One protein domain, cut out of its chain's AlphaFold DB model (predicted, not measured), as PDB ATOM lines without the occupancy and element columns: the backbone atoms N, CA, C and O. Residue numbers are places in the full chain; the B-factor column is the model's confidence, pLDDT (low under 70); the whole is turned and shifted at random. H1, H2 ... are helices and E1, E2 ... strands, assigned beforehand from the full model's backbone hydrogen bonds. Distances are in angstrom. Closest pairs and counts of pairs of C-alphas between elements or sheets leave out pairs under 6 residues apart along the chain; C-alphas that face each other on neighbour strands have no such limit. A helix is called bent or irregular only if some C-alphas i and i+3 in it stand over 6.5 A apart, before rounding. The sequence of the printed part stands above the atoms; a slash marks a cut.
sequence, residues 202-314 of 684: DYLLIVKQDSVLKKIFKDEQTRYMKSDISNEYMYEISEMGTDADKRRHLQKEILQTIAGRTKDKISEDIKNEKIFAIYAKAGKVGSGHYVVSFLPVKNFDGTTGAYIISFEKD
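AT A GLANCE: This is residues 202 to 314 of the 684 residues of the protein "PAS domain S-box protein" of Nitrospirae bacterium (UniProt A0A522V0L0). One strongly twisted antiparallel sheet of six strands has the long, bent helix H3 packed on one face, its arm H3a crossing E4 and E5 and its shorter arm H3b turning off at a steep angle. Two short helices, H1 and H2, make a small helical loop beside E3 and E2 at the sheet's other end, where residues 214 to 219 stick out. The printed part has 113 residues with three named helices and six named strands, along the chain E1 H1 H2 E2 E3 H3 E4 E5 E6; the sheet's order is E2 E3 E1 E6 E5 E4, and the class is mixed, helices and strands. The whole is compact, with a radius of gyration of the C-alphas of 14.0 A and spans of 39 by 33 by 21 A.

HOW THE PARTS SIT: The sheet runs E2, residues 224 to 226, E3, residues 233 to 236, E1, residues 202 to 208, E6, residues 304 to 313, E5, residues 288 to 298, and E4, residues 276 to 282; E2 and E4 are its edge strands. E4, E5 and E6 form a meander, each strand the antiparallel neighbour of the one before, in two hairpins: N 278 and O 292 are 2.9 A apart, N 295 and O 308 2.8 A. E1 and E6 are antiparallel at 158 degrees, with N 204 and O 309 2.8 A apart. E3 and E1 are antiparallel neighbours, with N 207 and O 234 within hydrogen-bond range at 2.8 A; in the hairpin of E2 and E3, N 235 and O 225 are 2.7 A apart. H3, residues 242 to 271, was assigned as one helix by its hydrogen bonds but is bent, C-alphas 261 and 264 being 8.5 A apart; its arms are H3a, residues 242 to 261, and H3b, residues 264 to 271, at a steep tilt of 67 degrees, only just short of about perpendicular. H3a runs across the strands, at 69 degrees to E4 on the local plane and at a height over the sheet of 7.8 A; its closest C-alpha pair with E4 is Ile 254 and Ala 282, 5.2 A. H3b is on the same face, at a height of 8.0 A. H1, residues 209 to 215, stands up from the sheet over E3; the closest C-alphas are those of Gln 209 and Tyr 233, 4.8 A. H2, residues 218 to 223, only grazes the sheet; H1 and H2 are close but not clearly touching, with C-alphas of Val 212 and Gln 221 at 7.1 A. E1, H1, H2 and E2 make a split strand-helix-strand unit, two strands of one sheet with the helices between them along the chain and E3 between them in the sheet, and its crossover is right-handed. Every O i to N i+4 pair is within hydrogen-bond range in H1 and H3b, against 15 of 16 in H3a and 0 of 2 in H2, where 2 of 3 O i to N i+3 pairs are.

IN THESE COORDINATES: E1 begins at C-alpha 202, (36.780, -24.007, 86.184), and is 20.6 A long. H3a begins at C-alpha 242, (35.615, -8.610, 83.515), and is 29.5 A long. E4 is 19.0 A, E5 31.6 A and E6 26.8 A long, E6 ending at C-alpha 313, (35.190, -26.674, 95.245).

THE WHOLE: The C-alphas farthest apart, those of Lys 284 and Asp 301, are 42.0 A apart. The printed part has no cut and no long link. Mean pLDDT of the printed part is 82.7, with residues 238 to 245, 259 to 261 and 283 to 287 under 70.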
ATOM      1  N   ASP A 202      35.969 -24.918  86.993       89.25
ATOM      2  CA  ASP A 202      36.780 -24.007  86.184       89.25
ATOM      3  C   ASP A 202      38.006 -24.751  85.644       89.25
ATOM      4  O   ASP A 202      38.645 -25.502  86.384       89.25
ATOM      5  N   TYR A 203      38.393 -24.491  84.388       90.81
ATOM      6  CA  TYR A 203      39.577 -25.109  83.778       90.81
ATOM      7  C   TYR A 203      40.580 -24.087  83.247       90.81
ATOM      8  O   TYR A 203      40.234 -22.993  82.798       90.81
ATOM      9  N   LEU A 204      41.850 -24.481  83.254       90.62
ATOM     10  CA  LEU A 204      42.986 -23.698  82.784       90.62
ATOM     11  C   LEU A 204      43.949 -24.596  82.006       90.62
ATOM     12  O   LEU A 204      44.129 -25.759  82.354       90.62
ATOM     13  N   LEU A 205      44.602 -24.053  80.978       91.06
ATOM     14  CA  LEU A 205      45.671 -24.744  80.261       91.06
ATOM     15  C   LEU A 205      47.008 -24.066  80.535       91.06
ATOM     16  O   LEU A 205      47.151 -22.849  80.368       91.06
ATOM     17  N   ILE A 206      48.001 -24.872  80.901       90.88
ATOM     18  CA  ILE A 206      49.406 -24.472  80.870       90.88
ATOM     19  C   ILE A 206      50.132 -25.212  79.753       90.88
ATOM     20  O   ILE A 206      49.951 -26.408  79.557       90.88
ATOM     21  N   VAL A 207      50.969 -24.503  79.010       91.31
ATOM     22  CA  VAL A 207      51.623 -24.988  77.794       91.31
ATOM     23  C   VAL A 207      53.134 -24.880  77.948       91.31
ATOM     24  O   VAL A 207      53.620 -23.918  78.539       91.31
ATOM     25  N   LYS A 208      53.895 -25.851  77.429       90.12
ATOM     26  CA  LYS A 208      55.359 -25.861  77.562       90.12
ATOM     27  C   LYS A 208      55.982 -24.604  76.937       90.12
ATOM     28  O   LYS A 208      55.782 -24.325  75.752       90.12
ATOM     29  N   GLN A 209      56.757 -23.863  77.729       88.31
ATOM     30  CA  GLN A 209      57.321 -22.560  77.369       88.31
ATOM     31  C   GLN A 209      58.202 -22.637  76.117       88.31
ATOM     32  O   GLN A 209      58.058 -21.822  75.206       88.31
ATOM     33  N   ASP A 210      59.073 -23.644  76.035       86.50
ATOM     34  CA  ASP A 210      59.958 -23.863  74.886       86.50
ATOM     35  C   ASP A 210      59.196 -23.989  73.565       86.50
ATOM     36  O   ASP A 210      59.623 -23.455  72.540       86.50
ATOM     37  N   SER A 211      58.052 -24.676  73.585       83.38
ATOM     38  CA  SER A 211      57.206 -24.831  72.405       83.38
ATOM     39  C   SER A 211      56.561 -23.513  71.995       83.38
ATOM     40  O   SER A 211      56.521 -23.212  70.803       83.38
ATOM     41  N   VAL A 212      56.088 -22.717  72.960       83.81
ATOM     42  CA  VAL A 212      55.492 -21.395  72.709       83.81
ATOM     43  C   VAL A 212      56.527 -20.466  72.073       83.81
ATOM     44  O   VAL A 212      56.292 -19.942  70.987       83.81
ATOM     45  N   LEU A 213      57.703 -20.328  72.690       83.44
ATOM     46  CA  LEU A 213      58.736 -19.391  72.240       83.44
ATOM     47  C   LEU A 213      59.352 -19.767  70.882       83.44
ATOM     48  O   LEU A 213      59.718 -18.873  70.120       83.44
ATOM     49  N   LYS A 214      59.463 -21.067  70.563       82.25
ATOM     50  CA  LYS A 214      60.053 -21.551  69.299       82.25
ATOM     51  C   LYS A 214      59.054 -21.626  68.140       82.25
ATOM     52  O   LYS A 214      59.464 -21.445  66.995       82.25
ATOM     53  N   LYS A 215      57.779 -21.956  68.397       79.06
ATOM     54  CA  LYS A 215      56.800 -22.286  67.337       79.06
ATOM     55  C   LYS A 215      55.755 -21.199  67.081       79.06
ATOM     56  O   LYS A 215      55.297 -21.097  65.944       79.06
ATOM     57  N   ILE A 216      55.361 -20.419  68.092       78.00
ATOM     58  CA  ILE A 216      54.282 -19.422  67.973       78.00
ATOM     59  C   ILE A 216      54.838 -18.088  67.464       78.00
ATOM     60  O   ILE A 216      55.903 -17.642  67.896       78.00
ATOM     61  N   PHE A 217      54.113 -17.442  66.546       76.81
ATOM     62  CA  PHE A 217      54.481 -16.126  66.020       76.81
ATOM     63  C   PHE A 217      54.562 -15.067  67.123       76.81
ATOM     64  O   PHE A 217      53.753 -15.070  68.047       76.81
ATOM     65  N   LYS A 218      55.513 -14.130  67.002       78.81
ATOM     66  CA  LYS A 218      55.795 -13.111  68.031       78.81
ATOM     67  C   LYS A 218      54.550 -12.327  68.461       78.81
ATOM     68  O   LYS A 218      54.360 -12.133  69.657       78.81
ATOM     69  N   ASP A 219      53.685 -11.961  67.520       78.00
ATOM     70  CA  ASP A 219      52.473 -11.180  67.808       78.00
ATOM     71  C   ASP A 219      51.458 -11.966  68.663       78.00
ATOM     72  O   ASP A 219      50.777 -11.402  69.519       78.00
ATOM     73  N   GLU A 220      51.421 -13.291  68.502       78.06
ATOM     74  CA  GLU A 220      50.520 -14.190  69.235       78.06
ATOM     75  C   GLU A 220      51.096 -14.637  70.593       78.06
ATOM     76  O   GLU A 220      50.356 -15.126  71.449       78.06
ATOM     77  N   GLN A 221      52.398 -14.434  70.846       80.62
ATOM     78  CA  GLN A 221      53.024 -14.758  72.140       80.62
ATOM     79  C   GLN A 221      52.489 -13.892  73.292       80.62
ATOM     80  O   GLN A 221      52.555 -14.305  74.448       80.62
ATOM     81  N   THR A 222      51.891 -12.734  72.993       81.19
ATOM     82  CA  THR A 222      51.236 -11.843  73.974       81.19
ATOM     83  C   THR A 222      50.073 -12.503  74.725       81.19
ATOM     84  O   THR A 222      49.697 -12.050  75.805       81.19
ATOM     85  N   ARG A 223      49.531 -13.607  74.196       80.81
ATOM     86  CA  ARG A 223      48.480 -14.416  74.830       80.81
ATOM     87  C   ARG A 223      49.008 -15.386  75.885       80.81
ATOM     88  O   ARG A 223      48.217 -16.127  76.456       80.81
ATOM     89  N   TYR A 224      50.311 -15.426  76.142       84.38
ATOM     90  CA  TYR A 224      50.903 -16.367  77.087       84.38
ATOM     91  C   TYR A 224      51.571 -15.627  78.244       84.38
ATOM     92  O   TYR A 224      52.359 -14.704  78.047       84.38
ATOM     93  N   MET A 225      51.287 -16.060  79.472       84.81
ATOM     94  CA  MET A 225      51.922 -15.543  80.690       84.81
ATOM     95  C   MET A 225      52.759 -16.628  81.352       84.81
ATOM     96  O   MET A 225      52.392 -17.796  81.319       84.81
ATOM     97  N   LYS A 226      53.874 -16.267  81.989       84.62
ATOM     98  CA  LYS A 226      54.675 -17.240  82.746       84.62
ATOM     99  C   LYS A 226      53.843 -17.894  83.850       84.62
ATOM    100  O   LYS A 226      53.051 -17.212  84.501       84.62
ATOM    101  N   SER A 227      54.025 -19.202  84.041       82.94
ATOM    102  CA  SER A 227      53.363 -19.918  85.126       82.94
ATOM    103  C   SER A 227      54.009 -19.606  86.476       82.94
ATOM    104  O   SER A 227      55.231 -19.563  86.599       82.94
ATOM    105  N   ASP A 228      53.179 -19.419  87.503       77.81
ATOM    106  CA  ASP A 228      53.634 -19.263  88.892       77.81
ATOM    107  C   ASP A 228      54.007 -20.625  89.524       77.81
ATOM    108  O   ASP A 228      54.732 -20.687  90.523       77.81
ATOM    109  N   ILE A 229      53.522 -21.720  88.925       77.88
ATOM    110  CA  ILE A 229      53.614 -23.091  89.444       77.88
ATOM    111  C   ILE A 229      54.842 -23.819  88.888       77.88
ATOM    112  O   ILE A 229      55.467 -24.585  89.613       77.88
ATOM    113  N   SER A 230      55.204 -23.574  87.623       82.56
ATOM    114  CA  SER A 230      56.356 -24.203  86.968       82.56
ATOM    115  C   SER A 230      57.073 -23.231  86.037       82.56
ATOM    116  O   SER A 230      56.450 -22.565  85.215       82.56
ATOM    117  N   ASN A 231      58.403 -23.205  86.114       81.94
ATOM    118  CA  ASN A 231      59.232 -22.365  85.248       81.94
ATOM    119  C   ASN A 231      59.317 -22.887  83.800       81.94
ATOM    120  O   ASN A 231      59.831 -22.180  82.945       81.94
ATOM    121  N   GLU A 232      58.845 -24.108  83.522       86.69
ATOM    122  CA  GLU A 232      58.876 -24.714  82.181       86.69
ATOM    123  C   GLU A 232      57.575 -24.499  81.393       86.69
ATOM    124  O   GLU A 232      57.489 -24.876  80.221       86.69
ATOM    125  N   TYR A 233      56.551 -23.910  82.017       89.75
ATOM    126  CA  TYR A 233      55.211 -23.780  81.450       89.75
ATOM    127  C   TYR A 233      54.698 -22.332  81.491       89.75
ATOM    128  O   TYR A 233      55.090 -21.511  82.320       89.75
ATOM    129  N   MET A 234      53.777 -22.019  80.584       88.88
ATOM    130  CA  MET A 234      53.101 -20.728  80.468       88.88
ATOM    131  C   MET A 234      51.583 -20.918  80.476       88.88
ATOM    132  O   MET A 234      51.081 -21.844  79.846       88.88
ATOM    133  N   TYR A 235      50.846 -20.042  81.154       86.12
ATOM    134  CA  TYR A 235      49.387 -19.965  81.068       86.12
ATOM    135  C   TYR A 235      48.965 -19.449  79.692       86.12
ATOM    136  O   TYR A 235      49.479 -18.421  79.246       86.12
ATOM    137  N   GLU A 236      48.005 -20.114  79.050       84.25
ATOM    138  CA  GLU A 236      47.337 -19.581  77.858       84.25
ATOM    139  C   GLU A 236      46.169 -18.672  78.271       84.25
ATOM    140  O   GLU A 236      45.225 -19.096  78.939       84.25
ATOM    141  N   ILE A 237      46.221 -17.401  77.871       75.50
ATOM    142  CA  ILE A 237      45.147 -16.427  78.056       75.50
ATOM    143  C   ILE A 237      44.146 -16.584  76.910       75.50
ATOM    144  O   ILE A 237      44.351 -16.083  75.804       75.50
ATOM    145  N   SER A 238      43.038 -17.267  77.185       62.25
ATOM    146  CA  SER A 238      42.016 -17.549  76.178       62.25
ATOM    147  C   SER A 238      40.956 -16.449  76.007       62.25
ATOM    148  O   SER A 238      40.329 -16.393  74.949       62.25
ATOM    149  N   GLU A 239      40.755 -15.567  76.998       63.25
ATOM    150  CA  GLU A 239      39.710 -14.522  77.006       63.25
ATOM    151  C   GLU A 239      40.186 -13.198  77.645       63.25
ATOM    152  O   GLU A 239      41.069 -13.188  78.511       63.25
ATOM    153  N   MET A 240      39.579 -12.083  77.217       52.72
ATOM    154  CA  MET A 240      39.710 -10.734  77.792       52.72
ATOM    155  C   MET A 240      38.313 -10.230  78.191       52.72
ATOM    156  O   MET A 240      37.379 -10.375  77.401       52.72
ATOM    157  N   GLY A 241      38.158  -9.663  79.392       58.69
ATOM    158  CA  GLY A 241      36.878  -9.159  79.911       58.69
ATOM    159  C   GLY A 241      36.692  -9.414  81.413       58.69
ATOM    160  O   GLY A 241      37.334 -10.291  81.984       58.69
ATOM    161  N   THR A 242      35.767  -8.691  82.047       57.47
ATOM    162  CA  THR A 242      35.615  -8.610  83.515       57.47
ATOM    163  C   THR A 242      35.389  -9.950  84.228       57.47
ATOM    164  O   THR A 242      35.943 -10.168  85.306       57.47
ATOM    165  N   ASP A 243      34.615 -10.873  83.653       60.53
ATOM    166  CA  ASP A 243      34.377 -12.198  84.257       60.53
ATOM    167  C   ASP A 243      35.535 -13.179  84.018       60.53
ATOM    168  O   ASP A 243      35.824 -14.038  84.856       60.53
ATOM    169  N   ALA A 244      36.260 -13.028  82.908       69.00
ATOM    170  CA  ALA A 244      37.513 -13.744  82.685       69.00
ATOM    171  C   ALA A 244      38.605 -13.254  83.652       69.00
ATOM    172  O   ALA A 244      39.378 -14.066  84.163       69.00
ATOM    173  N   ASP A 245      38.622 -11.956  83.965       67.88
ATOM    174  CA  ASP A 245      39.555 -11.357  84.920       67.88
ATOM    175  C   ASP A 245      39.279 -11.839  86.349       67.88
ATOM    176  O   ASP A 245      40.202 -12.279  87.034       67.88
ATOM    177  N   LYS A 246      38.010 -11.865  86.788       70.06
ATOM    178  CA  LYS A 246      37.623 -12.429  88.097       70.06
ATOM    179  C   LYS A 246      38.031 -13.897  88.245       70.06
ATOM    180  O   LYS A 246      38.635 -14.254  89.256       70.06
ATOM    181  N   ARG A 247      37.754 -14.737  87.237       74.25
ATOM    182  CA  ARG A 247      38.177 -16.152  87.232       74.25
ATOM    183  C   ARG A 247      39.692 -16.283  87.316       74.25
ATOM    184  O   ARG A 247      40.199 -17.037  88.141       74.25
ATOM    185  N   ARG A 248      40.427 -15.494  86.529       75.44
ATOM    186  CA  ARG A 248      41.893 -15.496  86.550       75.44
ATOM    187  C   ARG A 248      42.447 -15.062  87.904       75.44
ATOM    188  O   ARG A 248      43.418 -15.651  88.365       75.44
ATOM    189  N   HIS A 249      41.839 -14.068  88.550       77.19
ATOM    190  CA  HIS A 249      42.218 -13.654  89.899       77.19
ATOM    191  C   HIS A 249      42.030 -14.784  90.916       77.19
ATOM    192  O   HIS A 249      42.955 -15.045  91.683       77.19
ATOM    193  N   LEU A 250      40.895 -15.489  90.879       78.44
ATOM    194  CA  LEU A 250      40.634 -16.633  91.757       78.44
ATOM    195  C   LEU A 250      41.615 -17.789  91.509       78.44
ATOM    196  O   LEU A 250      42.245 -18.275  92.446       78.44
ATOM    197  N   GLN A 251      41.793 -18.197  90.249       82.56
ATOM    198  CA  GLN A 251      42.742 -19.246  89.864       82.56
ATOM    199  C   GLN A 251      44.161 -18.884  90.312       82.56
ATOM    200  O   GLN A 251      44.846 -19.695  90.928       82.56
ATOM    201  N   LYS A 252      44.591 -17.640  90.074       81.00
ATOM    202  CA  LYS A 252      45.906 -17.156  90.497       81.00
ATOM    203  C   LYS A 252      46.063 -17.178  92.018       81.00
ATOM    204  O   LYS A 252      47.097 -17.633  92.492       81.00
ATOM    205  N   GLU A 253      45.060 -16.746  92.780       82.19
ATOM    206  CA  GLU A 253      45.092 -16.794  94.248       82.19
ATOM    207  C   GLU A 253      45.224 -18.236  94.772       82.19
ATOM    208  O   GLU A 253      46.064 -18.516  95.637       82.19
ATOM    209  N   ILE A 254      44.431 -19.164  94.225       82.62
ATOM    210  CA  ILE A 254      44.484 -20.585  94.587       82.62
ATOM    211  C   ILE A 254      45.879 -21.139  94.288       82.62
ATOM    212  O   ILE A 254      46.536 -21.691  95.171       82.62
ATOM    213  N   LEU A 255      46.372 -20.932  93.066       81.50
ATOM    214  CA  LEU A 255      47.669 -21.436  92.622       81.50
ATOM    215  C   LEU A 255      48.838 -20.834  93.411       81.50
ATOM    216  O   LEU A 255      49.779 -21.554  93.733       81.50
ATOM    217  N   GLN A 256      48.773 -19.556  93.794       80.50
ATOM    218  CA  GLN A 256      49.774 -18.925  94.662       80.50
ATOM    219  C   GLN A 256      49.794 -19.539  96.062       80.50
ATOM    220  O   GLN A 256      50.868 -19.765  96.624       80.50
ATOM    221  N   THR A 257      48.622 -19.868  96.610       78.69
ATOM    222  CA  THR A 257      48.530 -20.512  97.926       78.69
ATOM    223  C   THR A 257      49.172 -21.900  97.920       78.69
ATOM    224  O   THR A 257      49.840 -22.290  98.881       78.69
ATOM    225  N   ILE A 258      49.022 -22.630  96.814       77.75
ATOM    226  CA  ILE A 258      49.638 -23.945  96.622       77.75
ATOM    227  C   ILE A 258      51.151 -23.819  96.364       77.75
ATOM    228  O   ILE A 258      51.948 -24.561  96.950       77.75
ATOM    229  N   ALA A 259      51.557 -22.862  95.522       69.25
ATOM    230  CA  ALA A 259      52.952 -22.624  95.162       69.25
ATOM    231  C   ALA A 259      53.813 -22.247  96.383       69.25
ATOM    232  O   ALA A 259      54.969 -22.643  96.472       69.25
ATOM    233  N   GLY A 260      53.256 -21.561  97.382       67.38
ATOM    234  CA  GLY A 260      53.999 -21.257  98.610       67.38
ATOM    235  C   GLY A 260      54.369 -22.484  99.460       67.38
ATOM    236  O   GLY A 260      55.338 -22.426 100.208       67.38
ATOM    237  N   ARG A 261      53.610 -23.590  99.373       67.56
ATOM    238  CA  ARG A 261      53.754 -24.758 100.272       67.56
ATOM    239  C   ARG A 261      54.260 -26.026  99.590       67.56
ATOM    240  O   ARG A 261      54.827 -26.882 100.257       67.56
ATOM    241  N   THR A 262      53.999 -26.180  98.291       76.56
ATOM    242  CA  THR A 262      54.180 -27.456  97.566       76.56
ATOM    243  C   THR A 262      54.716 -27.292  96.140       76.56
ATOM    244  O   THR A 262      54.638 -28.226  95.345       76.56
ATOM    245  N   LYS A 263      55.280 -26.125  95.795       78.81
ATOM    246  CA  LYS A 263      55.771 -25.837  94.435       78.81
ATOM    247  C   LYS A 263      56.782 -26.852  93.917       78.81
ATOM    248  O   LYS A 263      56.670 -27.252  92.761       78.81
ATOM    249  N   ASP A 264      57.721 -27.287  94.755       80.75
ATOM    250  CA  ASP A 264      58.754 -28.243  94.339       80.75
ATOM    251  C   ASP A 264      58.139 -29.593  93.974       80.75
ATOM    252  O   ASP A 264      58.404 -30.124  92.898       80.75
ATOM    253  N   LYS A 265      57.213 -30.086  94.807       85.38
ATOM    254  CA  LYS A 265      56.481 -31.329  94.544       85.38
ATOM    255  C   LYS A 265      55.639 -31.242  93.269       85.38
ATOM    256  O   LYS A 265      55.634 -32.174  92.478       85.38
ATOM    257  N   ILE A 266      54.951 -30.123  93.044       87.19
ATOM    258  CA  ILE A 266      54.160 -29.934  91.819       87.19
ATOM    259  C   ILE A 266      55.056 -29.892  90.594       87.19
ATOM    260  O   ILE A 266      54.750 -30.520  89.587       87.19
ATOM    261  N   SER A 267      56.165 -29.159  90.681       85.06
ATOM    262  CA  SER A 267      57.142 -29.084  89.598       85.06
ATOM    263  C   SER A 267      57.711 -30.468  89.285       85.06
ATOM    264  O   SER A 267      57.864 -30.812  88.116       85.06
ATOM    265  N   GLU A 268      57.966 -31.286  90.308       87.69
ATOM    266  CA  GLU A 268      58.417 -32.668  90.167       87.69
ATOM    267  C   GLU A 268      57.348 -33.583  89.550       87.69
ATOM    268  O   GLU A 268      57.647 -34.328  88.617       87.69
ATOM    269  N   ASP A 269      56.098 -33.527  90.013       91.00
ATOM    270  CA  ASP A 269      55.012 -34.351  89.473       91.00
ATOM    271  C   ASP A 269      54.652 -33.953  88.025       91.00
ATOM    272  O   ASP A 269      54.388 -34.832  87.202       91.00
ATOM    273  N   ILE A 270      54.748 -32.660  87.679       89.69
ATOM    274  CA  ILE A 270      54.646 -32.160  86.295       89.69
ATOM    275  C   ILE A 270      55.812 -32.668  85.440       89.69
ATOM    276  O   ILE A 270      55.601 -33.154  84.330       89.69
ATOM    277  N   LYS A 271      57.050 -32.588  85.945       86.88
ATOM    278  CA  LYS A 271      58.248 -33.059  85.230       86.88
ATOM    279  C   LYS A 271      58.206 -34.565  84.962       86.88
ATOM    280  O   LYS A 271      58.680 -35.017  83.926       86.88
ATOM    281  N   ASN A 272      57.619 -35.324  85.883       90.19
ATOM    282  CA  ASN A 272      57.418 -36.765  85.766       90.19
ATOM    283  C   ASN A 272      56.159 -37.147  84.961       90.19
ATOM    284  O   ASN A 272      55.778 -38.316  84.957       90.19
ATOM    285  N   GLU A 273      55.504 -36.184  84.303       91.69
ATOM    286  CA  GLU A 273      54.324 -36.391  83.454       91.69
ATOM    287  C   GLU A 273      53.149 -37.096  84.167       91.69
ATOM    288  O   GLU A 273      52.405 -37.871  83.559       91.69
ATOM    289  N   LYS A 274      52.972 -36.861  85.477       93.25
ATOM    290  CA  LYS A 274      51.936 -37.534  86.277       93.25
ATOM    291  C   LYS A 274      50.572 -36.857  86.164       93.25
ATOM    292  O   LYS A 274      50.479 -35.645  85.963       93.25
ATOM    293  N   ILE A 275      49.526 -37.657  86.374       94.94
ATOM    294  CA  ILE A 275      48.168 -37.210  86.711       94.94
ATOM    295  C   ILE A 275      48.084 -37.136  88.236       94.94
ATOM    296  O   ILE A 275      48.438 -38.106  88.908       94.94
ATOM    297  N   PHE A 276      47.660 -36.005  88.792       95.56
ATOM    298  CA  PHE A 276      47.578 -35.830  90.246       95.56
ATOM    299  C   PHE A 276      46.603 -34.712  90.617       95.56
ATOM    300  O   PHE A 276      46.279 -33.870  89.785       95.56
ATOM    301  N   ALA A 277      46.166 -34.674  91.876       94.75
ATOM    302  CA  ALA A 277      45.423 -33.545  92.422       94.75
ATOM    303  C   ALA A 277      45.976 -33.109  93.774       94.75
ATOM    304  O   ALA A 277      46.620 -33.881  94.493       94.75
ATOM    305  N   ILE A 278      45.731 -31.847  94.114       92.56
ATOM    306  CA  ILE A 278      46.212 -31.223  95.342       92.56
ATOM    307  C   ILE A 278      45.096 -30.418  95.979       92.56
ATOM    308  O   ILE A 278      44.324 -29.735  95.315       92.56
ATOM    309  N   TYR A 279      45.060 -30.468  97.300       90.62
ATOM    310  CA  TYR A 279      44.160 -29.662  98.098       90.62
ATOM    311  C   TYR A 279      44.715 -28.256  98.346       90.62
ATOM    312  O   TYR A 279      45.866 -28.089  98.761       90.62
ATOM    313  N   ALA A 280      43.866 -27.254  98.157       87.19
ATOM    314  CA  ALA A 280      44.185 -25.847  98.293       87.19
ATOM    315  C   ALA A 280      43.098 -25.107  99.072       87.19
ATOM    316  O   ALA A 280      41.907 -25.358  98.909       87.19
ATOM    317  N   LYS A 281      43.506 -24.141  99.894       82.56
ATOM    318  CA  LYS A 281      42.582 -23.248 100.595       82.56
ATOM    319  C   LYS A 281      42.685 -21.857  99.982       82.56
ATOM    320  O   LYS A 281      43.744 -21.249 100.067       82.56
ATOM    321  N   ALA A 282      41.612 -21.362  99.374       77.44
ATOM    322  CA  ALA A 282      41.570 -20.010  98.820       77.44
ATOM    323  C   ALA A 282      41.310 -18.974  99.926       77.44
ATOM    324  O   ALA A 282      40.543 -19.236 100.857       77.44
ATOM    325  N   GLY A 283      41.945 -17.806  99.815       67.12
ATOM    326  CA  GLY A 283      41.836 -16.696 100.759       67.12
ATOM    327  C   GLY A 283      40.666 -15.745 100.472       67.12
ATOM    328  O   GLY A 283      39.503 -16.121 100.585       67.12
ATOM    329  N   LYS A 284      40.978 -14.476 100.183       60.69
ATOM    330  CA  LYS A 284      40.056 -13.326 100.224       60.69
ATOM    331  C   LYS A 284      39.052 -13.257  99.067       60.69
ATOM    332  O   LYS A 284      37.974 -12.718  99.292       60.69
ATOM    333  N   VAL A 285      39.367 -13.737  97.858       57.75
ATOM    334  CA  VAL A 285      38.488 -13.536  96.681       57.75
ATOM    335  C   VAL A 285      37.487 -14.682  96.500       57.75
ATOM    336  O   VAL A 285      36.384 -14.452  96.010       57.75
ATOM    337  N   GLY A 286      37.833 -15.901  96.927       59.38
ATOM    338  CA  GLY A 286      36.984 -17.089  96.747       59.38
ATOM    339  C   GLY A 286      36.706 -17.926  97.989       59.38
ATOM    340  O   GLY A 286      36.123 -18.992  97.821       59.38
ATOM    341  N   SER A 287      37.146 -17.479  99.176       64.75
ATOM    342  CA  SER A 287      37.006 -18.115 100.502       64.75
ATOM    343  C   SER A 287      36.415 -19.526 100.463       64.75
ATOM    344  O   SER A 287      35.196 -19.708 100.448       64.75
ATOM    345  N   GLY A 288      37.278 -20.536 100.413       79.00
ATOM    346  CA  GLY A 288      36.813 -21.897 100.198       79.00
ATOM    347  C   GLY A 288      37.935 -22.913 100.121       79.00
ATOM    348  O   GLY A 288      39.124 -22.583 100.141       79.00
ATOM    349  N   HIS A 289      37.521 -24.164 100.048       88.06
ATOM    350  CA  HIS A 289      38.376 -25.331  99.960       88.06
ATOM    351  C   HIS A 289      38.254 -25.892  98.548       88.06
ATOM    352  O   HIS A 289      37.150 -25.980  98.012       88.06
ATOM    353  N   TYR A 290      39.394 -26.173  97.929       90.81
ATOM    354  CA  TYR A 290      39.476 -26.536  96.525       90.81
ATOM    355  C   TYR A 290      40.351 -27.767  96.340       90.81
ATOM    356  O   TYR A 290      41.402 -27.894  96.973       90.81
ATOM    357  N   VAL A 291      39.945 -28.636  95.424       93.31
ATOM    358  CA  VAL A 291      40.806 -29.660  94.843       93.31
ATOM    359  C   VAL A 291      41.222 -29.182  93.457       93.31
ATOM    360  O   VAL A 291      40.393 -28.816  92.626       93.31
ATOM    361  N   VAL A 292      42.534 -29.129  93.242       93.62
ATOM    362  CA  VAL A 292      43.148 -28.706  91.987       93.62
ATOM    363  C   VAL A 292      43.780 -29.918  91.327       93.62
ATOM    364  O   VAL A 292      44.786 -30.431  91.823       93.62
ATOM    365  N   SER A 293      43.185 -30.375  90.231       95.75
ATOM    366  CA  SER A 293      43.627 -31.559  89.491       95.75
ATOM    367  C   SER A 293      44.452 -31.167  88.272       95.75
ATOM    368  O   SER A 293      44.162 -30.171  87.617       95.75
ATOM    369  N   PHE A 294      45.467 -31.966  87.952       95.25
ATOM    370  CA  PHE A 294      46.427 -31.745  86.877       95.25
ATOM    371  C   PHE A 294      46.429 -32.949  85.935       95.25
ATOM    372  O   PHE A 294      46.700 -34.080  86.346       95.25
ATOM    373  N   LEU A 295      46.166 -32.693  84.655       97.00
ATOM    374  CA  LEU A 295      46.104 -33.698  83.600       97.00
ATOM    375  C   LEU A 295      47.108 -33.364  82.479       97.00
ATOM    376  O   LEU A 295      46.907 -32.363  81.785       97.00
ATOM    377  N   PRO A 296      48.149 -34.186  82.243       95.69
ATOM    378  CA  PRO A 296      49.051 -34.013  81.113       95.69
ATOM    379  C   PRO A 296      48.329 -34.295  79.794       95.69
ATOM    380  O   PRO A 296      47.679 -35.326  79.611       95.69
ATOM    381  N   VAL A 297      48.501 -33.385  78.842       94.75
ATOM    382  CA  VAL A 297      48.035 -33.512  77.463       94.75
ATOM    383  C   VAL A 297      49.232 -33.820  76.576       94.75
ATOM    384  O   VAL A 297      50.170 -33.023  76.448       94.75
ATOM    385  N   LYS A 298      49.191 -34.997  75.951       91.81
ATOM    386  CA  LYS A 298      50.276 -35.496  75.110       91.81
ATOM    387  C   LYS A 298      50.191 -34.943  73.692       91.81
ATOM    388  O   LYS A 298      49.115 -34.858  73.101       91.81
ATOM    389  N   ASN A 299      51.352 -34.596  73.155       89.94
ATOM    390  CA  ASN A 299      51.546 -34.321  71.743       89.94
ATOM    391  C   ASN A 299      51.469 -35.617  70.919       89.94
ATOM    392  O   ASN A 299      51.546 -36.726  71.450       89.94
ATOM    393  N   PHE A 300      51.404 -35.478  69.594       87.38
ATOM    394  CA  PHE A 300      51.459 -36.605  68.654       87.38
ATOM    395  C   PHE A 300      52.747 -37.449  68.734       87.38
ATOM    396  O   PHE A 300      52.737 -38.601  68.310       87.38
ATOM    397  N   ASP A 301      53.844 -36.901  69.264       82.56
ATOM    398  CA  ASP A 301      55.114 -37.613  69.490       82.56
ATOM    399  C   ASP A 301      55.168 -38.347  70.848       82.56
ATOM    400  O   ASP A 301      56.183 -38.943  71.198       82.56
ATOM    401  N   GLY A 302      54.077 -38.308  71.621       83.88
ATOM    402  CA  GLY A 302      53.959 -38.944  72.931       83.88
ATOM    403  C   GLY A 302      54.499 -38.117  74.099       83.88
ATOM    404  O   GLY A 302      54.232 -38.485  75.245       83.88
ATOM    405  N   THR A 303      55.191 -37.001  73.840       88.19
ATOM    406  CA  THR A 303      55.692 -36.091  74.883       88.19
ATOM    407  C   THR A 303      54.574 -35.230  75.464       88.19
ATOM    408  O   THR A 303      53.618 -34.878  74.768       88.19
ATOM    409  N   THR A 304      54.684 -34.832  76.732       90.94
ATOM    410  CA  THR A 304      53.703 -33.915  77.329       90.94
ATOM    411  C   THR A 304      53.894 -32.482  76.816       90.94
ATOM    412  O   THR A 304      54.915 -31.831  77.052       90.94
ATOM    413  N   GLY A 305      52.886 -31.972  76.099       89.06
ATOM    414  CA  GLY A 305      52.904 -30.642  75.484       89.06
ATOM    415  C   GLY A 305      52.214 -29.558  76.308       89.06
ATOM    416  O   GLY A 305      52.545 -28.377  76.167       89.06
ATOM    417  N   ALA A 306      51.255 -29.949  77.145       93.00
ATOM    418  CA  ALA A 306      50.474 -29.059  77.995       93.00
ATOM    419  C   ALA A 306      49.905 -29.814  79.205       93.00
ATOM    420  O   ALA A 306      49.943 -31.039  79.247       93.00
ATOM    421  N   TYR A 307      49.359 -29.079  80.167       93.94
ATOM    422  CA  TYR A 307      48.576 -29.604  81.279       93.94
ATOM    423  C   TYR A 307      47.239 -28.876  81.352       93.94
ATOM    424  O   TYR A 307      47.205 -27.645  81.334       93.94
ATOM    425  N   ILE A 308      46.156 -29.640  81.459       94.19
ATOM    426  CA  ILE A 308      44.839 -29.125  81.834       94.19
ATOM    427  C   ILE A 308      44.761 -29.153  83.356       94.19
ATOM    428  O   ILE A 308      45.088 -30.162  83.979       94.19
ATOM    429  N   ILE A 309      44.341 -28.040  83.939       93.81
ATOM    430  CA  ILE A 309      44.164 -27.866  85.374       93.81
ATOM    431  C   ILE A 309      42.685 -27.602  85.628       93.81
ATOM    432  O   ILE A 309      42.133 -26.709  84.988       93.81
ATOM    433  N   SER A 310      42.060 -28.340  86.545       94.25
ATOM    434  CA  SER A 310      40.709 -28.030  87.028       94.25
ATOM    435  C   SER A 310      40.734 -27.473  88.445       94.25
ATOM    436  O   SER A 310      41.636 -27.772  89.226       94.25
ATOM    437  N   PHE A 311      39.736 -26.652  88.765       92.00
ATOM    438  CA  PHE A 311      39.516 -26.083  90.090       92.00
ATOM    439  C   PHE A 311      38.109 -26.455  90.557       92.00
ATOM    440  O   PHE A 311      37.127 -25.833  90.150       92.00
ATOM    441  N   GLU A 312      38.024 -27.460  91.423       91.19
ATOM    442  CA  GLU A 312      36.765 -27.955  91.983       91.19
ATOM    443  C   GLU A 312      36.638 -27.486  93.436       91.19
ATOM    444  O   GLU A 312      37.595 -27.580  94.207       91.19
ATOM    445  N   LYS A 313      35.472 -26.958  93.830       90.00
ATOM    446  CA  LYS A 313      35.190 -26.674  95.245       90.00
ATOM    447  C   LYS A 313      34.924 -27.987  95.970       90.00
ATOM    448  O   LYS A 313      34.031 -28.725  95.576       90.00
ATOM    449  N   ASP A 314      35.641 -28.222  97.061       90.31
ATOM    450  CA  ASP A 314      35.576 -29.469  97.818       90.31
ATOM    451  C   ASP A 314      35.465 -29.202  99.317       90.31
ATOM    452  O   ASP A 314      36.303 -28.514  99.896       90.31
TER     453      ASP A 314